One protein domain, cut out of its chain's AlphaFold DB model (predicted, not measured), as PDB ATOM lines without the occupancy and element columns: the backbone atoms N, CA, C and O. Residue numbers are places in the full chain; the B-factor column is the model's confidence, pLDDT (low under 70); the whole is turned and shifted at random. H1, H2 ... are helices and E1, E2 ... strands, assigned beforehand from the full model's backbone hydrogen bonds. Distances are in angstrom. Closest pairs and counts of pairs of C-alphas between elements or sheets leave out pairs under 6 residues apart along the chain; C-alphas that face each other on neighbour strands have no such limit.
ATOM      1  N   THR A   3       2.594  22.972 -33.315       85.75
ATOM      2  CA  THR A   3       1.539  23.006 -32.290       85.75
ATOM      3  C   THR A   3       0.492  21.914 -32.541       85.75
ATOM      4  O   THR A   3       0.528  21.223 -33.556       85.75
ATOM      5  N   THR A   4      -0.433  21.729 -31.603       84.94
ATOM      6  CA  THR A   4      -1.601  20.835 -31.718       84.94
ATOM      7  C   THR A   4      -2.890  21.652 -31.853       84.94
ATOM      8  O   THR A   4      -3.918  21.309 -31.273       84.94
ATOM      9  N   PHE A   5      -2.813  22.808 -32.518       86.12
ATOM     10  CA  PHE A   5      -3.948  23.714 -32.698       86.12
ATOM     11  C   PHE A   5      -5.022  23.063 -33.576       86.12
ATOM     12  O   PHE A   5      -4.703  22.476 -34.606       86.12
ATOM     13  N   GLY A   6      -6.284  23.182 -33.160       80.25
ATOM     14  CA  GLY A   6      -7.438  22.671 -33.900       80.25
ATOM     15  C   GLY A   6      -7.519  21.148 -34.030       80.25
ATOM     16  O   GLY A   6      -8.262  20.656 -34.868       80.25
ATOM     17  N   VAL A   7      -6.772  20.397 -33.216       86.12
ATOM     18  CA  VAL A   7      -6.802  18.928 -33.203       86.12
ATOM     19  C   VAL A   7      -7.237  18.449 -31.821       86.12
ATOM     20  O   VAL A   7      -6.671  18.867 -30.806       86.12
ATOM     21  N   GLU A   8      -8.244  17.572 -31.759       84.00
ATOM     22  CA  GLU A   8      -8.650  16.963 -30.490       84.00
ATOM     23  C   GLU A   8      -7.559  16.000 -30.006       84.00
ATOM     24  O   GLU A   8      -7.059  15.160 -30.752       84.00
ATOM     25  N   LYS A   9      -7.175  16.113 -28.729       83.69
ATOM     26  CA  LYS A   9      -6.184  15.204 -28.154       83.69
ATOM     27  C   LYS A   9      -6.763  13.784 -28.080       83.69
ATOM     28  O   LYS A   9      -7.873  13.617 -27.568       83.69
ATOM     29  N   PRO A  10      -6.003  12.762 -28.509       82.69
ATOM     30  CA  PRO A  10      -6.452  11.375 -28.468       82.69
ATOM     31  C   PRO A  10      -6.787  10.950 -27.032       82.69
ATOM     32  O   PRO A  10      -6.044  11.240 -26.089       82.69
ATOM     33  N   SER A  24      -6.170  -3.907 -39.691       86.25
ATOM     34  CA  SER A  24      -5.919  -4.817 -40.820       86.25
ATOM     35  C   SER A  24      -5.460  -4.040 -42.056       86.25
ATOM     36  O   SER A  24      -6.038  -3.000 -42.360       86.25
ATOM     37  N   GLY A  25      -4.435  -4.537 -42.759       84.19
ATOM     38  CA  GLY A  25      -3.870  -3.899 -43.963       84.19
ATOM     39  C   GLY A  25      -2.870  -2.767 -43.694       84.19
ATOM     40  O   GLY A  25      -2.402  -2.126 -44.633       84.19
ATOM     41  N   TYR A  26      -2.547  -2.537 -42.422       90.25
ATOM     42  CA  TYR A  26      -1.547  -1.577 -41.960       90.25
ATOM     43  C   TYR A  26      -0.335  -2.312 -41.398       90.25
ATOM     44  O   TYR A  26      -0.366  -3.533 -41.205       90.25
ATOM     45  N   TYR A  27       0.699  -1.542 -41.072       90.25
ATOM     46  CA  TYR A  27       1.894  -2.074 -40.439       90.25
ATOM     47  C   TYR A  27       1.543  -2.848 -39.159       90.25
ATOM     48  O   TYR A  27       0.629  -2.483 -38.417       90.25
ATOM     49  N   TRP A  28       2.309  -3.899 -38.856       89.56
ATOM     50  CA  TRP A  28       2.056  -4.799 -37.718       89.56
ATOM     51  C   TRP A  28       2.064  -4.105 -36.341       89.56
ATOM     52  O   TRP A  28       1.664  -4.696 -35.331       89.56
ATOM     53  N   ASN A  29       2.563  -2.869 -36.282       90.62
ATOM     54  CA  ASN A  29       2.569  -2.043 -35.091       90.62
ATOM     55  C   ASN A  29       1.612  -0.856 -35.231       90.62
ATOM     56  O   ASN A  29       1.842   0.055 -36.025       90.62
ATOM     57  N   ASP A  30       0.595  -0.820 -34.375       89.50
ATOM     58  CA  ASP A  30      -0.425   0.227 -34.351       89.50
ATOM     59  C   ASP A  30       0.096   1.605 -33.914       89.50
ATOM     60  O   ASP A  30      -0.603   2.602 -34.058       89.50
ATOM     61  N   HIS A  31       1.319   1.695 -33.385       90.69
ATOM     62  CA  HIS A  31       1.962   2.972 -33.061       90.69
ATOM     63  C   HIS A  31       2.629   3.637 -34.272       90.69
ATOM     64  O   HIS A  31       3.111   4.769 -34.150       90.69
ATOM     65  N   ILE A  32       2.695   2.942 -35.412       91.25
ATOM     66  CA  ILE A  32       3.164   3.476 -36.690       91.25
ATOM     67  C   ILE A  32       1.938   3.852 -37.517       91.25
ATOM     68  O   ILE A  32       1.224   2.986 -38.017       91.25
ATOM     69  N   MET A  33       1.691   5.157 -37.629       91.50
ATOM     70  CA  MET A  33       0.543   5.710 -38.349       91.50
ATOM     71  C   MET A  33       0.981   6.791 -39.349       91.50
ATOM     72  O   MET A  33       0.584   7.950 -39.231       91.50
ATOM     73  N   PRO A  34       1.859   6.471 -40.319       90.31
ATOM     74  CA  PRO A  34       2.274   7.416 -41.355       90.31
ATOM     75  C   PRO A  34       1.101   7.886 -42.222       90.31
ATOM     76  O   PRO A  34       1.157   8.990 -42.742       90.31
ATOM     77  N   GLU A  35       0.046   7.083 -42.346       89.12
ATOM     78  CA  GLU A  35      -1.180   7.415 -43.077       89.12
ATOM     79  C   GLU A  35      -2.060   8.480 -42.410       89.12
ATOM     80  O   GLU A  35      -3.060   8.903 -42.986       89.12
ATOM     81  N   GLN A  36      -1.747   8.871 -41.173       89.50
ATOM     82  CA  GLN A  36      -2.585   9.785 -40.420       89.50
ATOM     83  C   GLN A  36      -2.458  11.213 -40.953       89.50
ATOM     84  O   GLN A  36      -1.419  11.849 -40.803       89.50
ATOM     85  N   ASP A  37      -3.544  11.725 -41.520       89.12
ATOM     86  CA  ASP A  37      -3.649  13.117 -41.941       89.12
ATOM     87  C   ASP A  37      -4.308  13.964 -40.843       89.12
ATOM     88  O   ASP A  37      -5.406  13.663 -40.354       89.12
ATOM     89  N   VAL A  38      -3.638  15.046 -40.445       88.50
ATOM     90  CA  VAL A  38      -4.178  15.998 -39.473       88.50
ATOM     91  C   VAL A  38      -5.420  16.714 -40.007       88.50
ATOM     92  O   VAL A  38      -6.334  16.989 -39.228       88.50
ATOM     93  N   MET A  39      -5.509  16.955 -41.320       86.88
ATOM     94  CA  MET A  39      -6.638  17.655 -41.936       86.88
ATOM     95  C   MET A  39      -7.948  16.883 -41.791       86.88
ATOM     96  O   MET A  39      -9.006  17.499 -41.664       86.88
ATOM     97  N   ALA A  40      -7.889  15.551 -41.702       86.81
ATOM     98  CA  ALA A  40      -9.064  14.704 -41.509       86.81
ATOM     99  C   ALA A  40      -9.766  14.914 -40.153       86.81
ATOM    100  O   ALA A  40     -10.958  14.639 -40.028       86.81
ATOM    101  N   SER A  41      -9.049  15.395 -39.132       84.06
ATOM    102  CA  SER A  41      -9.598  15.657 -37.788       84.06
ATOM    103  C   SER A  41      -9.488  17.123 -37.363       84.06
ATOM    104  O   SER A  41      -9.748  17.461 -36.205       84.06
ATOM    105  N   PHE A  42      -9.114  18.002 -38.293       88.06
ATOM    106  CA  PHE A  42      -8.899  19.409 -38.015       88.06
ATOM    107  C   PHE A  42     -10.220  20.173 -37.856       88.06
ATOM    108  O   PHE A  42     -11.093  20.146 -38.723       88.06
ATOM    109  N   ASN A  43     -10.333  20.925 -36.764       87.69
ATOM    110  CA  ASN A  43     -11.416  21.863 -36.519       87.69
ATOM    111  C   ASN A  43     -10.863  23.211 -36.044       87.69
ATOM    112  O   ASN A  43     -10.131  23.291 -35.058       87.69
ATOM    113  N   TYR A  44     -11.231  24.289 -36.731       85.81
ATOM    114  CA  TYR A  44     -10.700  25.619 -36.453       85.81
ATOM    115  C   TYR A  44     -11.337  26.231 -35.196       85.81
ATOM    116  O   TYR A  44     -12.535  26.513 -35.174       85.81
ATOM    117  N   ASP A  45     -10.524  26.520 -34.176       87.25
ATOM    118  CA  ASP A  45     -10.964  27.244 -32.981       87.25
ATOM    119  C   ASP A  45     -10.542  28.723 -33.028       87.25
ATOM    120  O   ASP A  45      -9.377  29.084 -32.845       87.25
ATOM    121  N   ALA A  46     -11.525  29.605 -33.224       86.50
ATOM    122  CA  ALA A  46     -11.310  31.048 -33.292       86.50
ATOM    123  C   ALA A  46     -10.796  31.659 -31.973       86.50
ATOM    124  O   ALA A  46     -10.152  32.716 -31.990       86.50
ATOM    125  N   LYS A  47     -11.061  31.024 -30.822       87.44
ATOM    126  CA  LYS A  47     -10.597  31.526 -29.521       87.44
ATOM    127  C   LYS A  47      -9.093  31.338 -29.382       87.44
ATOM    128  O   LYS A  47      -8.378  32.328 -29.230       87.44
ATOM    129  N   SER A  48      -8.612  30.104 -29.524       86.31
ATOM    130  CA  SER A  48      -7.175  29.818 -29.460       86.31
ATOM    131  C   SER A  48      -6.393  30.475 -30.606       86.31
ATOM    132  O   SER A  48      -5.272  30.931 -30.385       86.31
ATOM    133  N   ALA A  49      -6.992  30.658 -31.790       87.25
ATOM    134  CA  ALA A  49      -6.372  31.436 -32.865       87.25
ATOM    135  C   ALA A  49      -6.144  32.902 -32.463       87.25
ATOM    136  O   ALA A  49      -5.075  33.453 -32.708       87.25
ATOM    137  N   SER A  50      -7.116  33.526 -31.789       87.50
ATOM    138  CA  SER A  50      -6.990  34.908 -31.304       87.50
ATOM    139  C   SER A  50      -5.904  35.059 -30.235       87.50
ATOM    140  O   SER A  50      -5.233  36.086 -30.180       87.50
ATOM    141  N   GLU A  51      -5.722  34.052 -29.379       89.12
ATOM    142  CA  GLU A  51      -4.645  34.027 -28.382       89.12
ATOM    143  C   GLU A  51      -3.271  33.915 -29.045       89.12
ATOM    144  O   GLU A  51      -2.371  34.694 -28.737       89.12
ATOM    145  N   LEU A  52      -3.128  33.008 -30.014       87.50
ATOM    146  CA  LEU A  52      -1.901  32.859 -30.797       87.50
ATOM    147  C   LEU A  52      -1.589  34.125 -31.610       87.50
ATOM    148  O   LEU A  52      -0.434  34.541 -31.683       87.50
ATOM    149  N   HIS A  53      -2.613  34.792 -32.140       87.50
ATOM    150  CA  HIS A  53      -2.451  36.052 -32.860       87.50
ATOM    151  C   HIS A  53      -1.974  37.189 -31.938       87.50
ATOM    152  O   HIS A  53      -1.100  37.963 -32.320       87.50
ATOM    153  N   LYS A  54      -2.461  37.255 -30.688       88.31
ATOM    154  CA  LYS A  54      -1.956  38.207 -29.673       88.31
ATOM    155  C   LYS A  54      -0.488  37.973 -29.313       88.31
ATOM    156  O   LYS A  54       0.201  38.921 -28.953       88.31
ATOM    157  N   LEU A  55      -0.013  36.732 -29.419       87.44
ATOM    158  CA  LEU A  55       1.397  36.375 -29.245       87.44
ATOM    159  C   LEU A  55       2.254  36.682 -30.490       87.44
ATOM    160  O   LEU A  55       3.466  36.490 -30.452       87.44
ATOM    161  N   GLY A  56       1.647  37.169 -31.580       87.31
ATOM    162  CA  GLY A  56       2.332  37.526 -32.822       87.31
ATOM    163  C   GLY A  56       2.468  36.382 -33.832       87.31
ATOM    164  O   GLY A  56       3.181  36.532 -34.823       87.31
ATOM    165  N   PHE A  57       1.801  35.242 -33.622       87.75
ATOM    166  CA  PHE A  57       1.794  34.157 -34.605       87.75
ATOM    167  C   PHE A  57       0.764  34.431 -35.706       87.75
ATOM    168  O   PHE A  57      -0.422  34.587 -35.427       87.75
ATOM    169  N   GLY A  58       1.208  34.452 -36.966       86.38
ATOM    170  CA  GLY A  58       0.324  34.550 -38.140       86.38
ATOM    171  C   GLY A  58       0.019  33.204 -38.806       86.38
ATOM    172  O   GLY A  58      -1.049  33.019 -39.385       86.38
ATOM    173  N   VAL A  59       0.942  32.244 -38.703       88.38
ATOM    174  CA  VAL A  59       0.833  30.909 -39.305       88.38
ATOM    175  C   VAL A  59       1.369  29.879 -38.321       88.38
ATOM    176  O   VAL A  59       2.361  30.126 -37.631       88.38
ATOM    177  N   VAL A  60       0.719  28.721 -38.252       89.00
ATOM    178  CA  VAL A  60       1.099  27.620 -37.370       89.00
ATOM    179  C   VAL A  60       1.113  26.294 -38.115       89.00
ATOM    180  O   VAL A  60       0.267  26.042 -38.965       89.00
ATOM    181  N   ASN A  61       2.070  25.434 -37.770       89.81
ATOM    182  CA  ASN A  61       2.080  24.048 -38.228       89.81
ATOM    183  C   ASN A  61       1.382  23.170 -37.188       89.81
ATOM    184  O   ASN A  61       1.838  23.102 -36.039       89.81
ATOM    185  N   THR A  62       0.290  22.527 -37.577       89.56
ATOM    186  CA  THR A  62      -0.511  21.653 -36.721       89.56
ATOM    187  C   THR A  62      -0.177  20.195 -36.995       89.56
ATOM    188  O   THR A  62       0.209  19.819 -38.098       89.56
ATOM    189  N   HIS A  63      -0.280  19.360 -35.966       90.81
ATOM    190  CA  HIS A  63      -0.063  17.923 -36.096       90.81
ATOM    191  C   HIS A  63      -0.921  17.160 -35.093       90.81
ATOM    192  O   HIS A  63      -1.279  17.697 -34.036       90.81
ATOM    193  N   MET A  64      -1.194  15.894 -35.398       89.44
ATOM    194  CA  MET A  64      -1.787  14.976 -34.436       89.44
ATOM    195  C   MET A  64      -0.717  14.514 -33.435       89.44
ATOM    196  O   MET A  64       0.315  13.986 -33.847       89.44
ATOM    197  N   PRO A  65      -0.918  14.667 -32.115       88.38
ATOM    198  CA  PRO A  65       0.051  14.233 -31.116       88.38
ATOM    199  C   PRO A  65      -0.143  12.762 -30.694       88.38
ATOM    200  O   PRO A  65      -0.126  12.483 -29.496       88.38
ATOM    201  N   ASP A  66      -0.318  11.826 -31.638       88.38
ATOM    202  CA  ASP A  66      -0.532  10.401 -31.334       88.38
ATOM    203  C   ASP A  66       0.428   9.472 -32.082       88.38
ATOM    204  O   ASP A  66       0.618   9.611 -33.283       88.38
ATOM    205  N   GLY A  67       1.017   8.507 -31.372       87.38
ATOM    206  CA  GLY A  67       1.897   7.491 -31.960       87.38
ATOM    207  C   GLY A  67       3.387   7.842 -32.004       87.38
ATOM    208  O   GLY A  67       3.823   8.954 -31.671       87.38
ATOM    209  N   VAL A  68       4.168   6.837 -32.418       89.31
ATOM    210  CA  VAL A  68       5.613   6.935 -32.676       89.31
ATOM    211  C   VAL A  68       5.845   7.598 -34.035       89.31
ATOM    212  O   VAL A  68       6.673   8.498 -34.160       89.31
ATOM    213  N   VAL A  69       5.059   7.203 -35.038       90.69
ATOM    214  CA  VAL A  69       4.950   7.895 -36.328       90.69
ATOM    215  C   VAL A  69       3.549   8.468 -36.409       90.69
ATOM    216  O   VAL A  69       2.591   7.703 -36.384       90.69
ATOM    217  N   ARG A  70       3.450   9.796 -36.466       89.25
ATOM    218  CA  ARG A  70       2.196  10.542 -36.279       89.25
ATOM    219  C   ARG A  70       1.583  11.066 -37.581       89.25
ATOM    220  O   ARG A  70       0.692  11.908 -37.537       89.25
ATOM    221  N   GLY A  71       2.124  10.629 -38.715       89.19
ATOM    222  CA  GLY A  71       1.678  11.040 -40.042       89.19
ATOM    223  C   GLY A  71       2.045  12.477 -40.404       89.19
ATOM    224  O   GLY A  71       3.134  12.957 -40.048       89.19
ATOM    225  N   THR A  72       1.162  13.124 -41.164       90.44
ATOM    226  CA  THR A  72       1.383  14.442 -41.763       90.44
ATOM    227  C   THR A  72       0.827  15.583 -40.913       90.44
ATOM    228  O   THR A  72      -0.183  15.468 -40.221       90.44
ATOM    229  N   GLY A  73       1.536  16.710 -40.940       90.06
ATOM    230  CA  GLY A  73       1.103  17.979 -40.369       90.06
ATOM    231  C   GLY A  73       0.708  18.989 -41.444       90.06
ATOM    232  O   GLY A  73       1.236  18.952 -42.558       90.06
ATOM    233  N   ALA A  74      -0.159  19.927 -41.073       89.25
ATOM    234  CA  ALA A  74      -0.726  20.938 -41.957       89.25
ATOM    235  C   ALA A  74      -0.299  22.345 -41.536       89.25
ATOM    236  O   ALA A  74      -0.213  22.670 -40.349       89.25
ATOM    237  N   LEU A  75      -0.077  23.208 -42.523       89.38
ATOM    238  CA  LEU A  75       0.260  24.608 -42.320       89.38
ATOM    239  C   LEU A  75      -0.993  25.474 -42.422       89.38
ATOM    240  O   LEU A  75      -1.641  25.557 -43.467       89.38
ATOM    241  N   ILE A  76      -1.312  26.152 -41.323       88.81
ATOM    242  CA  ILE A  76      -2.584  26.849 -41.145       88.81
ATOM    243  C   ILE A  76      -2.332  28.311 -40.799       88.81
ATOM    244  O   ILE A  76      -1.653  28.637 -39.823       88.81
ATOM    245  N   ALA A  77      -2.907  29.204 -41.596       89.19
ATOM    246  CA  ALA A  77      -2.963  30.629 -41.331       89.19
ATOM    247  C   ALA A  77      -4.049  30.935 -40.288       89.19
ATOM    248  O   ALA A  77      -5.203  30.514 -40.408       89.19
ATOM    249  N   LEU A  78      -3.686  31.707 -39.264       84.62
ATOM    250  CA  LEU A  78      -4.559  32.066 -38.145       84.62
ATOM    251  C   LEU A  78      -5.459  33.261 -38.492       84.62
ATOM    252  O   LEU A  78      -5.382  34.322 -37.874       84.62
ATOM    253  N   ASN A  79      -6.309  33.103 -39.506       85.06
ATOM    254  CA  ASN A  79      -7.229  34.151 -39.943       85.06
ATOM    255  C   ASN A  79      -8.681  33.832 -39.559       85.06
ATOM    256  O   ASN A  79      -9.360  33.059 -40.232       85.06
ATOM    257  N   ASN A  80      -9.196  34.500 -38.524       80.31
ATOM    258  CA  ASN A  80     -10.567  34.297 -38.042       80.31
ATOM    259  C   ASN A  80     -11.656  34.716 -39.040       80.31
ATOM    260  O   ASN A  80     -12.760  34.182 -38.974       80.31
ATOM    261  N   ASN A  81     -11.361  35.623 -39.970       77.81
ATOM    262  CA  ASN A  81     -12.365  36.191 -40.875       77.81
ATOM    263  C   ASN A  81     -12.425  35.475 -42.233       77.81
ATOM    264  O   ASN A  81     -13.320  35.749 -43.027       77.81
ATOM    265  N   ALA A  82     -11.467  34.591 -42.516       77.69
ATOM    266  CA  ALA A  82     -11.397  33.834 -43.761       77.69
ATOM    267  C   ALA A  82     -12.123  32.486 -43.663       77.69
ATOM    268  O   ALA A  82     -12.384  31.999 -42.569       77.69
ATOM    269  N   ASP A  83     -12.424  31.868 -44.802       80.31
ATOM    270  CA  ASP A  83     -12.903  30.485 -44.865       80.31
ATOM    271  C   ASP A  83     -11.734  29.481 -44.766       80.31
ATOM    272  O   ASP A  83     -10.573  29.842 -44.976       80.31
ATOM    273  N   ASN A  84     -12.022  28.212 -44.466       75.56
ATOM    274  CA  ASN A  84     -11.017  27.147 -44.382       75.56
ATOM    275  C   ASN A  84     -10.208  27.002 -45.681       75.56
ATOM    276  O   ASN A  84      -9.008  26.757 -45.614       75.56
ATOM    277  N   SER A  85     -10.829  27.261 -46.835       74.38
ATOM    278  CA  SER A  85     -10.167  27.305 -48.147       74.38
ATOM    279  C   SER A  85      -9.023  28.325 -48.247       74.38
ATOM    280  O   SER A  85      -8.095  28.127 -49.022       74.38
ATOM    281  N   MET A  86      -9.065  29.402 -47.459       76.81
ATOM    282  CA  MET A  86      -8.023  30.435 -47.409       76.81
ATOM    283  C   MET A  86      -7.127  30.330 -46.168       76.81
ATOM    284  O   MET A  86      -6.075  30.965 -46.108       76.81
ATOM    285  N   ARG A  87      -7.546  29.567 -45.152       83.75
ATOM    286  CA  ARG A  87      -6.767  29.337 -43.925       83.75
ATOM    287  C   ARG A  87      -5.760  28.208 -44.090       83.75
ATOM    288  O   ARG A  87      -4.690  28.269 -43.496       83.75
ATOM    289  N   VAL A  88      -6.102  27.172 -44.848       85.56
ATOM    290  CA  VAL A  88      -5.194  26.056 -45.114       85.56
ATOM    291  C   VAL A  88      -4.230  26.497 -46.204       85.56
ATOM    292  O   VAL A  88      -4.626  26.674 -47.351       85.56
ATOM    293  N   VAL A  89      -2.972  26.718 -45.828       83.62
ATOM    294  CA  VAL A  89      -1.919  27.071 -46.788       83.62
ATOM    295  C   VAL A  89      -1.459  25.810 -47.506       83.62
ATOM    296  O   VAL A  89      -1.332  25.803 -48.725       83.62
ATOM    297  N   ASP A  90      -1.245  24.743 -46.737       83.88
ATOM    298  CA  ASP A  90      -0.872  23.429 -47.244       83.88
ATOM    299  C   ASP A  90      -1.315  22.351 -46.238       83.88
ATOM    300  O   ASP A  90      -1.101  22.490 -45.030       83.88
ATOM    301  N   GLY A  91      -1.988  21.312 -46.733       80.94
ATOM    302  CA  GLY A  91      -2.552  20.232 -45.921       80.94
ATOM    303  C   GLY A  91      -1.528  19.176 -45.498       80.94
ATOM    304  O   GLY A  91      -1.716  18.542 -44.466       80.94
ATOM    305  N   GLU A  92      -0.424  19.024 -46.235       84.38
ATOM    306  CA  GLU A  92       0.577  17.979 -45.995       84.38
ATOM    307  C   GLU A  92       1.996  18.530 -46.153       84.38
ATOM    308  O   GLU A  92       2.651  18.392 -47.181       84.38
ATOM    309  N   THR A  93       2.512  19.151 -45.100       81.94
ATOM    310  CA  THR A  93       3.816  19.836 -45.167       81.94
ATOM    311  C   THR A  93       4.944  19.070 -44.505       81.94
ATOM    312  O   THR A  93       6.120  19.222 -44.851       81.94
ATOM    313  N   THR A  94       4.614  18.322 -43.456       86.44
ATOM    314  CA  THR A  94       5.601  17.856 -42.484       86.44
ATOM    315  C   THR A  94       5.270  16.465 -41.999       86.44
ATOM    316  O   THR A  94       4.106  16.123 -41.859       86.44
ATOM    317  N   GLN A  95       6.290  15.672 -41.696       88.50
ATOM    318  CA  GLN A  95       6.144  14.373 -41.055       88.50
ATOM    319  C   GLN A  95       6.487  14.499 -39.571       88.50
ATOM    320  O   GLN A  95       7.554  15.013 -39.228       88.50
ATOM    321  N   HIS A  96       5.631  13.993 -38.686       89.06
ATOM    322  CA  HIS A  96       5.861  14.068 -37.240       89.06
ATOM    323  C   HIS A  96       6.222  12.709 -36.647       89.06
ATOM    324  O   HIS A  96       5.538  11.707 -36.843       89.06
ATOM    325  N   LEU A  97       7.310  12.689 -35.882       88.44
ATOM    326  CA  LEU A  97       7.855  11.521 -35.206       88.44
ATOM    327  C   LEU A  97       7.969  11.783 -33.702       88.44
ATOM    328  O   LEU A  97       8.170  12.910 -33.239       88.44
ATOM    329  N   SER A  98       7.877  10.719 -32.918       87.50
ATOM    330  CA  SER A  98       7.907  10.751 -31.460       87.50
ATOM    331  C   SER A  98       8.427   9.432 -30.908       87.50
ATOM    332  O   SER A  98       8.254   8.385 -31.516       87.50
ATOM    333  N   PHE A  99       9.036   9.457 -29.723       86.19
ATOM    334  CA  PHE A  99       9.407   8.224 -29.017       86.19
ATOM    335  C   PHE A  99       8.303   7.700 -28.096       86.19
ATOM    336  O   PHE A  99       8.369   6.553 -27.651       86.19
ATOM    337  N   SER A 100       7.287   8.519 -27.824       85.94
ATOM    338  CA  SER A 100       6.115   8.144 -27.039       85.94
ATOM    339  C   SER A 100       5.151   7.312 -27.886       85.94
ATOM    340  O   SER A 100       4.892   7.650 -29.041       85.94
ATOM    341  N   LYS A 101       4.611   6.246 -27.290       86.06
ATOM    342  CA  LYS A 101       3.588   5.385 -27.893       86.06
ATOM    343  C   LYS A 101       2.244   6.099 -28.054       86.06
ATOM    344  O   LYS A 101       1.984   7.090 -27.368       86.06
ATOM    345  N   SER A 102       1.398   5.569 -28.934       86.00
ATOM    346  CA  SER A 102       0.018   6.023 -29.084       86.00
ATOM    347  C   SER A 102      -0.770   5.787 -27.797       86.00
ATOM    348  O   SER A 102      -0.572   4.797 -27.087       86.00
ATOM    349  N   VAL A 103      -1.652   6.735 -27.492       83.62
ATOM    350  CA  VAL A 103      -2.579   6.662 -26.359       83.62
ATOM    351  C   VAL A 103      -3.847   5.897 -26.751       83.62
ATOM    352  O   VAL A 103      -4.524   5.338 -25.886       83.62
ATOM    353  N   THR A 104      -4.167   5.853 -28.047       84.19
ATOM    354  CA  THR A 104      -5.340   5.148 -28.582       84.19
ATOM    355  C   THR A 104      -5.079   3.653 -28.755       84.19
ATOM    356  O   THR A 104      -5.973   2.846 -28.489       84.19
ATOM    357  N   SER A 105      -3.853   3.265 -29.123       84.88
ATOM    358  CA  SER A 105      -3.467   1.858 -29.246       84.88
ATOM    359  C   SER A 105      -3.173   1.198 -27.894       84.88
ATOM    360  O   SER A 105      -2.490   1.740 -27.023       84.88
ATOM    361  N   ARG A 106      -3.646  -0.047 -27.753       83.94
ATOM    362  CA  ARG A 106      -3.393  -0.925 -26.598       83.94
ATOM    363  C   ARG A 106      -2.146  -1.791 -26.768       83.94
ATOM    364  O   ARG A 106      -1.824  -2.580 -25.875       83.94
ATOM    365  N   GLN A 107      -1.452  -1.675 -27.902       87.19
ATOM    366  CA  GLN A 107      -0.315  -2.531 -28.202       87.19
ATOM    367  C   GLN A 107       0.835  -2.265 -27.222       87.19
ATOM    368  O   GLN A 107       1.271  -1.128 -27.034       87.19
ATOM    369  N   SER A 108       1.310  -3.321 -26.559       85.31
ATOM    370  CA  SER A 108       2.285  -3.226 -25.464       85.31
ATOM    371  C   SER A 108       3.672  -2.789 -25.947       85.31
ATOM    372  O   SER A 108       4.371  -2.035 -25.269       85.31
ATOM    373  N   TYR A 109       4.063  -3.235 -27.143       86.62
ATOM    374  CA  TYR A 109       5.313  -2.840 -27.779       86.62
ATOM    375  C   TYR A 109       5.120  -1.530 -28.561       86.62
ATOM    376  O   TYR A 109       4.184  -1.480 -29.354       86.62
ATOM    377  N   PRO A 110       5.986  -0.506 -28.418       86.56
ATOM    378  CA  PRO A 110       7.237  -0.489 -27.654       86.56
ATOM    379  C   PRO A 110       7.061  -0.081 -26.177       86.56
ATOM    380  O   PRO A 110       6.269   0.796 -25.836       86.56
ATOM    381  N   SER A 111       7.864  -0.683 -25.289       84.94
ATOM    382  CA  SER A 111       7.845  -0.420 -23.839       84.94
ATOM    383  C   SER A 111       8.913   0.574 -23.357       84.94
ATOM    384  O   SER A 111       8.909   0.958 -22.189       84.94
ATOM    385  N   SER A 112       9.829   1.002 -24.232       87.94
ATOM    386  CA  SER A 112      10.939   1.905 -23.899       87.94
ATOM    387  C   SER A 112      11.332   2.786 -25.088       87.94
ATOM    388  O   SER A 112      11.033   2.454 -26.234       87.94
ATOM    389  N   ILE A 113      12.073   3.872 -24.830       85.31
ATOM    390  CA  ILE A 113      12.620   4.760 -25.877       85.31
ATOM    391  C   ILE A 113      13.514   3.978 -26.850       85.31
ATOM    392  O   ILE A 113      13.435   4.171 -28.062       85.31
ATOM    393  N   MET A 114      14.330   3.051 -26.335       84.94
ATOM    394  CA  MET A 114      15.151   2.165 -27.166       84.94
ATOM    395  C   MET A 114      14.288   1.252 -28.043       84.94
ATOM    396  O   MET A 114      14.623   1.040 -29.204       84.94
ATOM    397  N   GLY A 115      13.164   0.756 -27.516       87.62
ATOM    398  CA  GLY A 115      12.180  -0.007 -28.284       87.62
ATOM    399  C   GLY A 115      11.562   0.821 -29.410       87.62
ATOM    400  O   GLY A 115      11.548   0.369 -30.549       87.62
ATOM    401  N   SER A 116      11.138   2.057 -29.131       88.25
ATOM    402  CA  SER A 116      10.616   2.978 -30.154       88.25
ATOM    403  C   SER A 116      11.660   3.283 -31.232       88.25
ATOM    404  O   SER A 116      11.342   3.361 -32.414       88.25
ATOM    405  N   MET A 117      12.932   3.407 -30.846       86.00
ATOM    406  CA  MET A 117      14.036   3.605 -31.784       86.00
ATOM    407  C   MET A 117      14.287   2.369 -32.660       86.00
ATOM    408  O   MET A 117      14.501   2.508 -33.863       86.00
ATOM    409  N   ALA A 118      14.276   1.169 -32.073       87.75
ATOM    410  CA  ALA A 118      14.417  -0.085 -32.810       87.75
ATOM    411  C   ALA A 118      13.266  -0.274 -33.806       87.75
ATOM    412  O   ALA A 118      13.512  -0.583 -34.967       87.75
ATOM    413  N   LEU A 119      12.040   0.024 -33.375       90.06
ATOM    414  CA  LEU A 119      10.850   0.016 -34.214       90.06
ATOM    415  C   LEU A 119      10.976   0.974 -35.406       90.06
ATOM    416  O   LEU A 119      10.678   0.586 -36.530       90.06
ATOM    417  N   LEU A 120      11.457   2.202 -35.183       89.31
ATOM    418  CA  LEU A 120      11.697   3.157 -36.269       89.31
ATOM    419  C   LEU A 120      12.748   2.650 -37.262       89.31
ATOM    420  O   LEU A 120      12.547   2.800 -38.463       89.31
ATOM    421  N   ARG A 121      13.853   2.050 -36.790       88.38
ATOM    422  CA  ARG A 121      14.858   1.445 -37.685       88.38
ATOM    423  C   ARG A 121      14.238   0.354 -38.544       88.38
ATOM    424  O   ARG A 121      14.332   0.433 -39.761       88.38
ATOM    425  N   GLN A 122      13.570  -0.595 -37.893       90.75
ATOM    426  CA  GLN A 122      12.930  -1.718 -38.562       90.75
ATOM    427  C   GLN A 122      11.939  -1.228 -39.620       90.75
ATOM    428  O   GLN A 122      12.026  -1.637 -40.764       90.75
ATOM    429  N   MET A 123      11.076  -0.271 -39.272       91.19
ATOM    430  CA  MET A 123      10.119   0.313 -40.209       91.19
ATOM    431  C   MET A 123      10.799   0.924 -41.443       91.19
ATOM    432  O   MET A 123      10.306   0.756 -42.553       91.19
ATOM    433  N   TYR A 124      11.911   1.648 -41.281       89.56
ATOM    434  CA  TYR A 124      12.622   2.228 -42.425       89.56
ATOM    435  C   TYR A 124      13.307   1.171 -43.299       89.56
ATOM    436  O   TYR A 124      13.355   1.345 -44.518       89.56
ATOM    437  N   ASP A 125      13.838   0.106 -42.704       90.19
ATOM    438  CA  ASP A 125      14.428  -1.003 -43.456       90.19
ATOM    439  C   ASP A 125      13.341  -1.799 -44.196       90.19
ATOM    440  O   ASP A 125      13.484  -2.060 -45.391       90.19
ATOM    441  N   ASP A 126      12.204  -2.053 -43.543       90.75
ATOM    442  CA  ASP A 126      11.019  -2.680 -44.135       90.75
ATOM    443  C   ASP A 126      10.454  -1.821 -45.281       90.75
ATOM    444  O   ASP A 126      10.118  -2.340 -46.344       90.75
ATOM    445  N   ALA A 127      10.424  -0.492 -45.129       90.38
ATOM    446  CA  ALA A 127       9.971   0.430 -46.172       90.38
ATOM    447  C   ALA A 127      10.873   0.416 -47.416       90.38
ATOM    448  O   ALA A 127      10.365   0.448 -48.538       90.38
ATOM    449  N   LYS A 128      12.200   0.329 -47.234       90.12
ATOM    450  CA  LYS A 128      13.154   0.157 -48.345       90.12
ATOM    451  C   LYS A 128      12.997  -1.203 -49.013       90.12
ATOM    452  O   LYS A 128      13.061  -1.299 -50.235       90.12
ATOM    453  N   TRP A 129      12.804  -2.252 -48.218       90.94
ATOM    454  CA  TRP A 129      12.588  -3.602 -48.723       90.94
ATOM    455  C   TRP A 129      11.294  -3.703 -49.542       90.94
ATOM    456  O   TRP A 129      11.283  -4.342 -50.595       90.94
ATOM    457  N   TYR A 130      10.241  -3.015 -49.093       90.56
ATOM    458  CA  TYR A 130       8.972  -2.856 -49.803       90.56
ATOM    459  C   TYR A 130       9.126  -2.032 -51.091       90.56
ATOM    460  O   TYR A 130       8.641  -2.444 -52.140       90.56
ATOM    461  N   GLU A 131       9.856  -0.909 -51.049       88.88
ATOM    462  CA  GLU A 131      10.163  -0.067 -52.223       88.88
ATOM    463  C   GLU A 131      10.930  -0.846 -53.310       88.88
ATOM    464  O   GLU A 131      10.729  -0.611 -54.499       88.88
ATOM    465  N   ALA A 132      11.751  -1.824 -52.915       90.62
ATOM    466  CA  ALA A 132      12.464  -2.717 -53.827       90.62
ATOM    467  C   ALA A 132      11.586  -3.818 -54.467       90.62
ATOM    468  O   ALA A 132      12.090  -4.590 -55.281       90.62
ATOM    469  N   GLY A 133      10.292  -3.902 -54.131       88.75
ATOM    470  CA  GLY A 133       9.344  -4.831 -54.761       88.75
ATOM    471  C   GLY A 133       9.455  -6.285 -54.294       88.75
ATOM    472  O   GLY A 133       8.991  -7.185 -54.983       88.75
ATOM    473  N   ASN A 134      10.060  -6.537 -53.131       87.38
ATOM    474  CA  ASN A 134      10.271  -7.894 -52.609       87.38
ATOM    475  C   ASN A 134       9.038  -8.511 -51.919       87.38
ATOM    476  O   ASN A 134       9.142  -9.581 -51.317       87.38
ATOM    477  N   ILE A 135       7.898  -7.817 -51.919       85.56
ATOM    478  CA  ILE A 135       6.680  -8.226 -51.220       85.56
ATOM    479  C   ILE A 135       5.494  -8.104 -52.181       85.56
ATOM    480  O   ILE A 135       5.250  -7.033 -52.730       85.56
ATOM    481  N   ASP A 136       4.723  -9.184 -52.320       79.31
ATOM    482  CA  ASP A 136       3.514  -9.222 -53.160       79.31
ATOM    483  C   ASP A 136       2.288  -8.583 -52.477       79.31
ATOM    484  O   ASP A 136       1.324  -8.178 -53.127       79.31
ATOM    485  N   THR A 137       2.296  -8.505 -51.143       83.81
ATOM    486  CA  THR A 137       1.209  -7.933 -50.340       83.81
ATOM    487  C   THR A 137       1.337  -6.425 -50.184       83.81
ATOM    488  O   THR A 137       2.400  -5.913 -49.841       83.81
ATOM    489  N   LYS A 138       0.219  -5.717 -50.336       85.06
ATOM    490  CA  LYS A 138       0.149  -4.262 -50.207       85.06
ATOM    491  C   LYS A 138      -0.029  -3.836 -48.745       85.06
ATOM    492  O   LYS A 138      -1.062  -4.136 -48.151       85.06
ATOM    493  N   ASP A 139       0.949  -3.114 -48.196       89.56
ATOM    494  CA  ASP A 139       0.879  -2.499 -46.860       89.56
ATOM    495  C   ASP A 139       0.621  -0.991 -46.998       89.56
ATOM    496  O   ASP A 139       1.419  -0.253 -47.587       89.56
ATOM    497  N   LEU A 140      -0.515  -0.532 -46.465       89.94
ATOM    498  CA  LEU A 140      -0.955   0.859 -46.588       89.94
ATOM    499  C   LEU A 140      -0.057   1.829 -45.814       89.94
ATOM    500  O   LEU A 140       0.165   2.952 -46.269       89.94
ATOM    501  N   SER A 141       0.484   1.407 -44.669       90.69
ATOM    502  CA  SER A 141       1.354   2.252 -43.849       90.69
ATOM    503  C   SER A 141       2.721   2.425 -44.503       90.69
ATOM    504  O   SER A 141       3.247   3.538 -44.536       90.69
ATOM    505  N   LEU A 142       3.299   1.360 -45.071       90.81
ATOM    506  CA  LEU A 142       4.575   1.466 -45.792       90.81
ATOM    507  C   LEU A 142       4.433   2.291 -47.080       90.81
ATOM    508  O   LEU A 142       5.310   3.097 -47.397       90.81
ATOM    509  N   GLU A 143       3.308   2.164 -47.788       90.69
ATOM    510  CA  GLU A 143       3.022   3.000 -48.956       90.69
ATOM    511  C   GLU A 143       2.877   4.482 -48.576       90.69
ATOM    512  O   GLU A 143       3.471   5.345 -49.227       90.69
ATOM    513  N   ALA A 144       2.128   4.790 -47.512       90.81
ATOM    514  CA  ALA A 144       1.996   6.154 -47.006       90.81
ATOM    515  C   ALA A 144       3.358   6.728 -46.584       90.81
ATOM    516  O   ALA A 144       3.715   7.844 -46.966       90.81
ATOM    517  N   LEU A 145       4.168   5.944 -45.870       90.00
ATOM    518  CA  LEU A 145       5.501   6.352 -45.437       90.00
ATOM    519  C   LEU A 145       6.417   6.702 -46.618       90.00
ATOM    520  O   LEU A 145       7.138   7.700 -46.558       90.00
ATOM    521  N   ASN A 146       6.375   5.909 -47.690       88.88
ATOM    522  CA  ASN A 146       7.172   6.157 -48.889       88.88
ATOM    523  C   ASN A 146       6.716   7.414 -49.644       88.88
ATOM    524  O   ASN A 146       7.567   8.151 -50.140       88.88
ATOM    525  N   LYS A 147       5.411   7.725 -49.658       88.31
ATOM    526  CA  LYS A 147       4.889   8.990 -50.216       88.31
ATOM    527  C   LYS A 147       5.379  10.212 -49.437       88.31
ATOM    528  O   LYS A 147       5.735  11.223 -50.026       88.31
ATOM    529  N   ILE A 148       5.456  10.091 -48.115       85.44
ATOM    530  CA  ILE A 148       5.789  11.180 -47.181       85.44
ATOM    531  C   ILE A 148       7.313  11.369 -47.008       85.44
ATOM    532  O   ILE A 148       7.770  12.309 -46.356       85.44
ATOM    533  N   LYS A 149       8.142  10.505 -47.610       79.75
ATOM    534  CA  LYS A 149       9.606  10.451 -47.416       79.75
ATOM    535  C   LYS A 149      10.324  11.779 -47.693       79.75
ATOM    536  O   LYS A 149      11.355  12.035 -47.068       79.75
ATOM    537  N   THR A 150       9.786  12.595 -48.600       81.50
ATOM    538  CA  THR A 150      10.330  13.899 -49.014       81.50
ATOM    539  C   THR A 150       9.921  15.060 -48.108       81.50
ATOM    540  O   THR A 150      10.529  16.125 -48.196       81.50
ATOM    541  N   TYR A 151       8.917  14.888 -47.243       82.75
ATOM    542  CA  TYR A 151       8.452  15.957 -46.365       82.75
ATOM    543  C   TYR A 151       9.434  16.241 -45.229       82.75
ATOM    544  O   TYR A 151      10.214  15.390 -44.786       82.75
ATOM    545  N   PHE A 152       9.379  17.475 -44.729       84.00
ATOM    546  CA  PHE A 152      10.231  17.900 -43.629       84.00
ATOM    547  C   PHE A 152       9.849  17.173 -42.333       84.00
ATOM    548  O   PHE A 152       8.680  17.140 -41.950       84.00
ATOM    549  N   LYS A 153      10.835  16.613 -41.624       85.81
ATOM    550  CA  LYS A 153      10.598  15.748 -40.460       85.81
ATOM    551  C   LYS A 153      10.770  16.511 -39.152       85.81
ATOM    552  O   LYS A 153      11.856  17.001 -38.848       85.81
ATOM    553  N   PHE A 154       9.724  16.541 -38.334       84.69
ATOM    554  CA  PHE A 154       9.786  16.968 -36.941       84.69
ATOM    555  C   PHE A 154       9.884  15.751 -36.026       84.69
ATOM    556  O   PHE A 154       9.115  14.803 -36.150       84.69
ATOM    557  N   LEU A 155      10.807  15.794 -35.067       82.75
ATOM    558  CA  LEU A 155      10.926  14.779 -34.026       82.75
ATOM    559  C   LEU A 155      10.762  15.420 -32.652       82.75
ATOM    560  O   LEU A 155      11.470  16.367 -32.308       82.75
ATOM    561  N   LYS A 156       9.858  14.870 -31.842       80.19
ATOM    562  CA  LYS A 156       9.743  15.235 -30.430       80.19
ATOM    563  C   LYS A 156      10.822  14.515 -29.612       80.19
ATOM    564  O   LYS A 156      10.790  13.293 -29.477       80.19
ATOM    565  N   LEU A 157      11.755  15.285 -29.053       73.69
ATOM    566  CA  LEU A 157      12.795  14.809 -28.139       73.69
ATOM    567  C   LEU A 157      12.386  15.107 -26.692       73.69
ATOM    568  O   LEU A 157      11.984  16.227 -26.390       73.69
ATOM    569  N   GLU A 158      12.485  14.112 -25.810       68.25
ATOM    570  CA  GLU A 158      12.168  14.266 -24.379       68.25
ATOM    571  C   GLU A 158      13.424  14.311 -23.489       68.25
ATOM    572  O   GLU A 158      13.340  14.776 -22.358       68.25
ATOM    573  N   VAL A 159      14.596  13.880 -23.984       64.00
ATOM    574  CA  VAL A 159      15.857  13.850 -23.213       64.00
ATOM    575  C   VAL A 159      17.059  14.195 -24.109       64.00
ATOM    576  O   VAL A 159      17.084  13.822 -25.283       64.00
ATOM    577  N   GLU A 160      18.095  14.854 -23.580       59.75
ATOM    578  CA  GLU A 160      19.321  15.183 -24.339       59.75
ATOM    579  C   GLU A 160      20.080  13.946 -24.855       59.75
ATOM    580  O   GLU A 160      20.570  13.954 -25.986       59.75
ATOM    581  N   LEU A 161      20.116  12.837 -24.097       56.88
ATOM    582  CA  LEU A 161      20.799  11.602 -24.523       56.88
ATOM    583  C   LEU A 161      20.233  11.001 -25.826       56.88
ATOM    584  O   LEU A 161      20.930  10.261 -26.523       56.88
ATOM    585  N   THR A 162      18.995  11.337 -26.194       59.03
ATOM    586  CA  THR A 162      18.355  10.867 -27.433       59.03
ATOM    587  C   THR A 162      18.967  11.490 -28.697       59.03
ATOM    588  O   THR A 162      18.878  10.892 -29.770       59.03
ATOM    589  N   LEU A 163      19.642  12.642 -28.589       63.75
ATOM    590  CA  LEU A 163      20.212  13.368 -29.732       63.75
ATOM    591  C   LEU A 163      21.401  12.623 -30.368       63.75
ATOM    592  O   LEU A 163      21.449  12.449 -31.585       63.75
ATOM    593  N   CYS A 164      22.328  12.101 -29.557       60.06
ATOM    594  CA  CYS A 164      23.480  11.329 -30.051       60.06
ATOM    595  C   CYS A 164      23.064  10.022 -30.740       60.06
ATOM    596  O   CYS A 164      23.671   9.599 -31.726       60.06
ATOM    597  N   ALA A 165      22.015   9.374 -30.230       58.59
ATOM    598  CA  ALA A 165      21.466   8.162 -30.819       58.59
ATOM    599  C   ALA A 165      20.781   8.464 -32.170       58.59
ATOM    600  O   ALA A 165      20.922   7.691 -33.121       58.59
ATOM    601  N   LEU A 166      20.106   9.616 -32.273       62.25
ATOM    602  CA  LEU A 166      19.453  10.089 -33.492       62.25
ATOM    603  C   LEU A 166      20.435  10.335 -34.640       62.25
ATOM    604  O   LEU A 166      20.167   9.909 -35.762       62.25
ATOM    605  N   ILE A 167      21.575  10.973 -34.362       62.22
ATOM    606  CA  ILE A 167      22.617  11.252 -35.364       62.22
ATOM    607  C   ILE A 167      23.059   9.957 -36.064       62.22
ATOM    608  O   ILE A 167      23.248   9.935 -37.273       62.22
ATOM    609  N   LYS A 168      23.130   8.834 -35.343       59.31
ATOM    610  CA  LYS A 168      23.478   7.531 -35.939       59.31
ATOM    611  C   LYS A 168      22.355   6.885 -36.759       59.31
ATOM    612  O   LYS A 168      22.632   5.955 -37.505       59.31
ATOM    613  N   LEU A 169      21.103   7.312 -36.599       58.53
ATOM    614  CA  LEU A 169      19.929   6.681 -37.218       58.53
ATOM    615  C   LEU A 169      19.403   7.498 -38.405       58.53
ATOM    616  O   LEU A 169      19.120   6.933 -39.454       58.53
ATOM    617  N   VAL A 170      19.311   8.823 -38.266       56.69
ATOM    618  CA  VAL A 170      18.699   9.722 -39.264       56.69
ATOM    619  C   VAL A 170      19.713  10.253 -40.281       56.69
ATOM    620  O   VAL A 170      19.383  10.444 -41.451       56.69
ATOM    621  N   MET A 171      20.965  10.455 -39.872       49.88
ATOM    622  CA  MET A 171      22.007  11.014 -40.736       49.88
ATOM    623  C   MET A 171      22.424  10.084 -41.902       49.88
ATOM    624  O   MET A 171      22.522  10.580 -43.022       49.88
ATOM    625  N   PRO A 172      22.560   8.746 -41.747       52.03
ATOM    626  CA  PRO A 172      22.832   7.874 -42.898       52.03
ATOM    627  C   PRO A 172      21.630   7.707 -43.847       52.03
ATOM    628  O   PRO A 172      21.802   7.281 -44.983       52.03
ATOM    629  N   LEU A 173      20.412   8.052 -43.412       49.19
ATOM    630  CA  LEU A 173      19.205   8.024 -44.254       49.19
ATOM    631  C   LEU A 173      19.013   9.308 -45.081       49.19
ATOM    632  O   LEU A 173      18.213   9.306 -46.010       49.19
ATOM    633  N   THR A 174      19.724  10.389 -44.751       46.84
ATOM    634  CA  THR A 174      19.630  11.697 -45.431       46.84
ATOM    635  C   THR A 174      20.814  11.980 -46.359       46.84
ATOM    636  O   THR A 174      20.676  12.781 -47.276       46.84
TER     637      THR A 174
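AT A GLANCE: This is residues 3 to 10 and 24 to 174 of the 178 residues of the protein "Amidohydrolase-like protein" of Winogradskyella psychrotolerans RS-3 (UniProt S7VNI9). A strongly twisted sheet of four strands, curled like part of a barrel, runs between two ends: the short helices H2 and H3 lie at one, and H4 and H5 meet at the other. H6 runs beside H4 with little contact, off the sheet, while H1 only grazes the sheet. The printed part has 159 residues with six named helices and four named strands, in the order H1 H2 E1 E2 H3 E3 H4 H5 E4 H6. The sheet's order is E1, E2, E3, E4, mixed, and the class is mixed, helices and strands. The whole is compact, with a radius of gyration of the C-alphas of 16.9 A and spans of 50 by 37 by 32 A.

IN THESE COORDINATES: Residues 3 to 10 and 24 to 37 hold no named element. H1 is residues 38 to 41, beginning at C-alpha 38 (-4.178, 15.998, -39.473), and H2 is residues 46 to 54. E1 is residues 59 to 62, and E2 is residues 69 to 77, 24.6 A long. H3, residues 84 to 87, is followed directly by E3, residues 88 to 98, 24.3 A long, which bends by 56 degrees at residue 91. H4, residues 113 to 131, is 26.9 A long and begins at C-alpha 113 (12.620, 4.760, -25.877). H5 is residues 140 to 148, E4 residues 152 to 156. H6, residues 161 to 174, is 20.9 A long and ends at C-alpha 174 (19.630, 11.697, -45.431).

HOW THE PARTS SIT: E1 and E2 form an antiparallel hairpin, with N 60 and O 76 2.8 A apart. E2 and E3 are antiparallel, with N 73 and O 94 at 2.8 A. E3 and E4 are parallel, with N 95 and O 152 at 2.8 A. E3, H4, H5 and E4 make a strand-helix-strand unit, two parallel neighbour strands with helices between, its crossover right-handed. H5 is on the sheet at a height of 9.3 A, over E2 and slantwise to the strands, at 42 degrees to E2 on the local plane. H4 only grazes the sheet, and with residues 123 to 131 alone it touches H5, about perpendicular at 87 degrees; their closest C-alphas, of Ala 127 and Leu 142, are 5.5 A apart. H6, not on the sheet, is close to but not clearly touching H4: their closest C-alphas, of Arg 121 and Leu 169, are 7.3 A apart, and they run the same way at a shallow tilt of 6 degrees. H1, H2 and H3 each only graze the sheet. Every O i to N i+4 pair is within hydrogen-bond range in H2, H4 and H5, and 5 of 10 in H6; H1 and H3 are too short for one.

THE WHOLE: The farthest C-alphas, of Lys 54 and Asp 136, are 53.2 A apart. Residues 11 to 23 are not printed, and C-alphas 10 and 24 are 20.4 A apart. The link from E3 to H4 is long. Mean pLDDT of the printed part is 83.6; residues 158 to 174 are under 70.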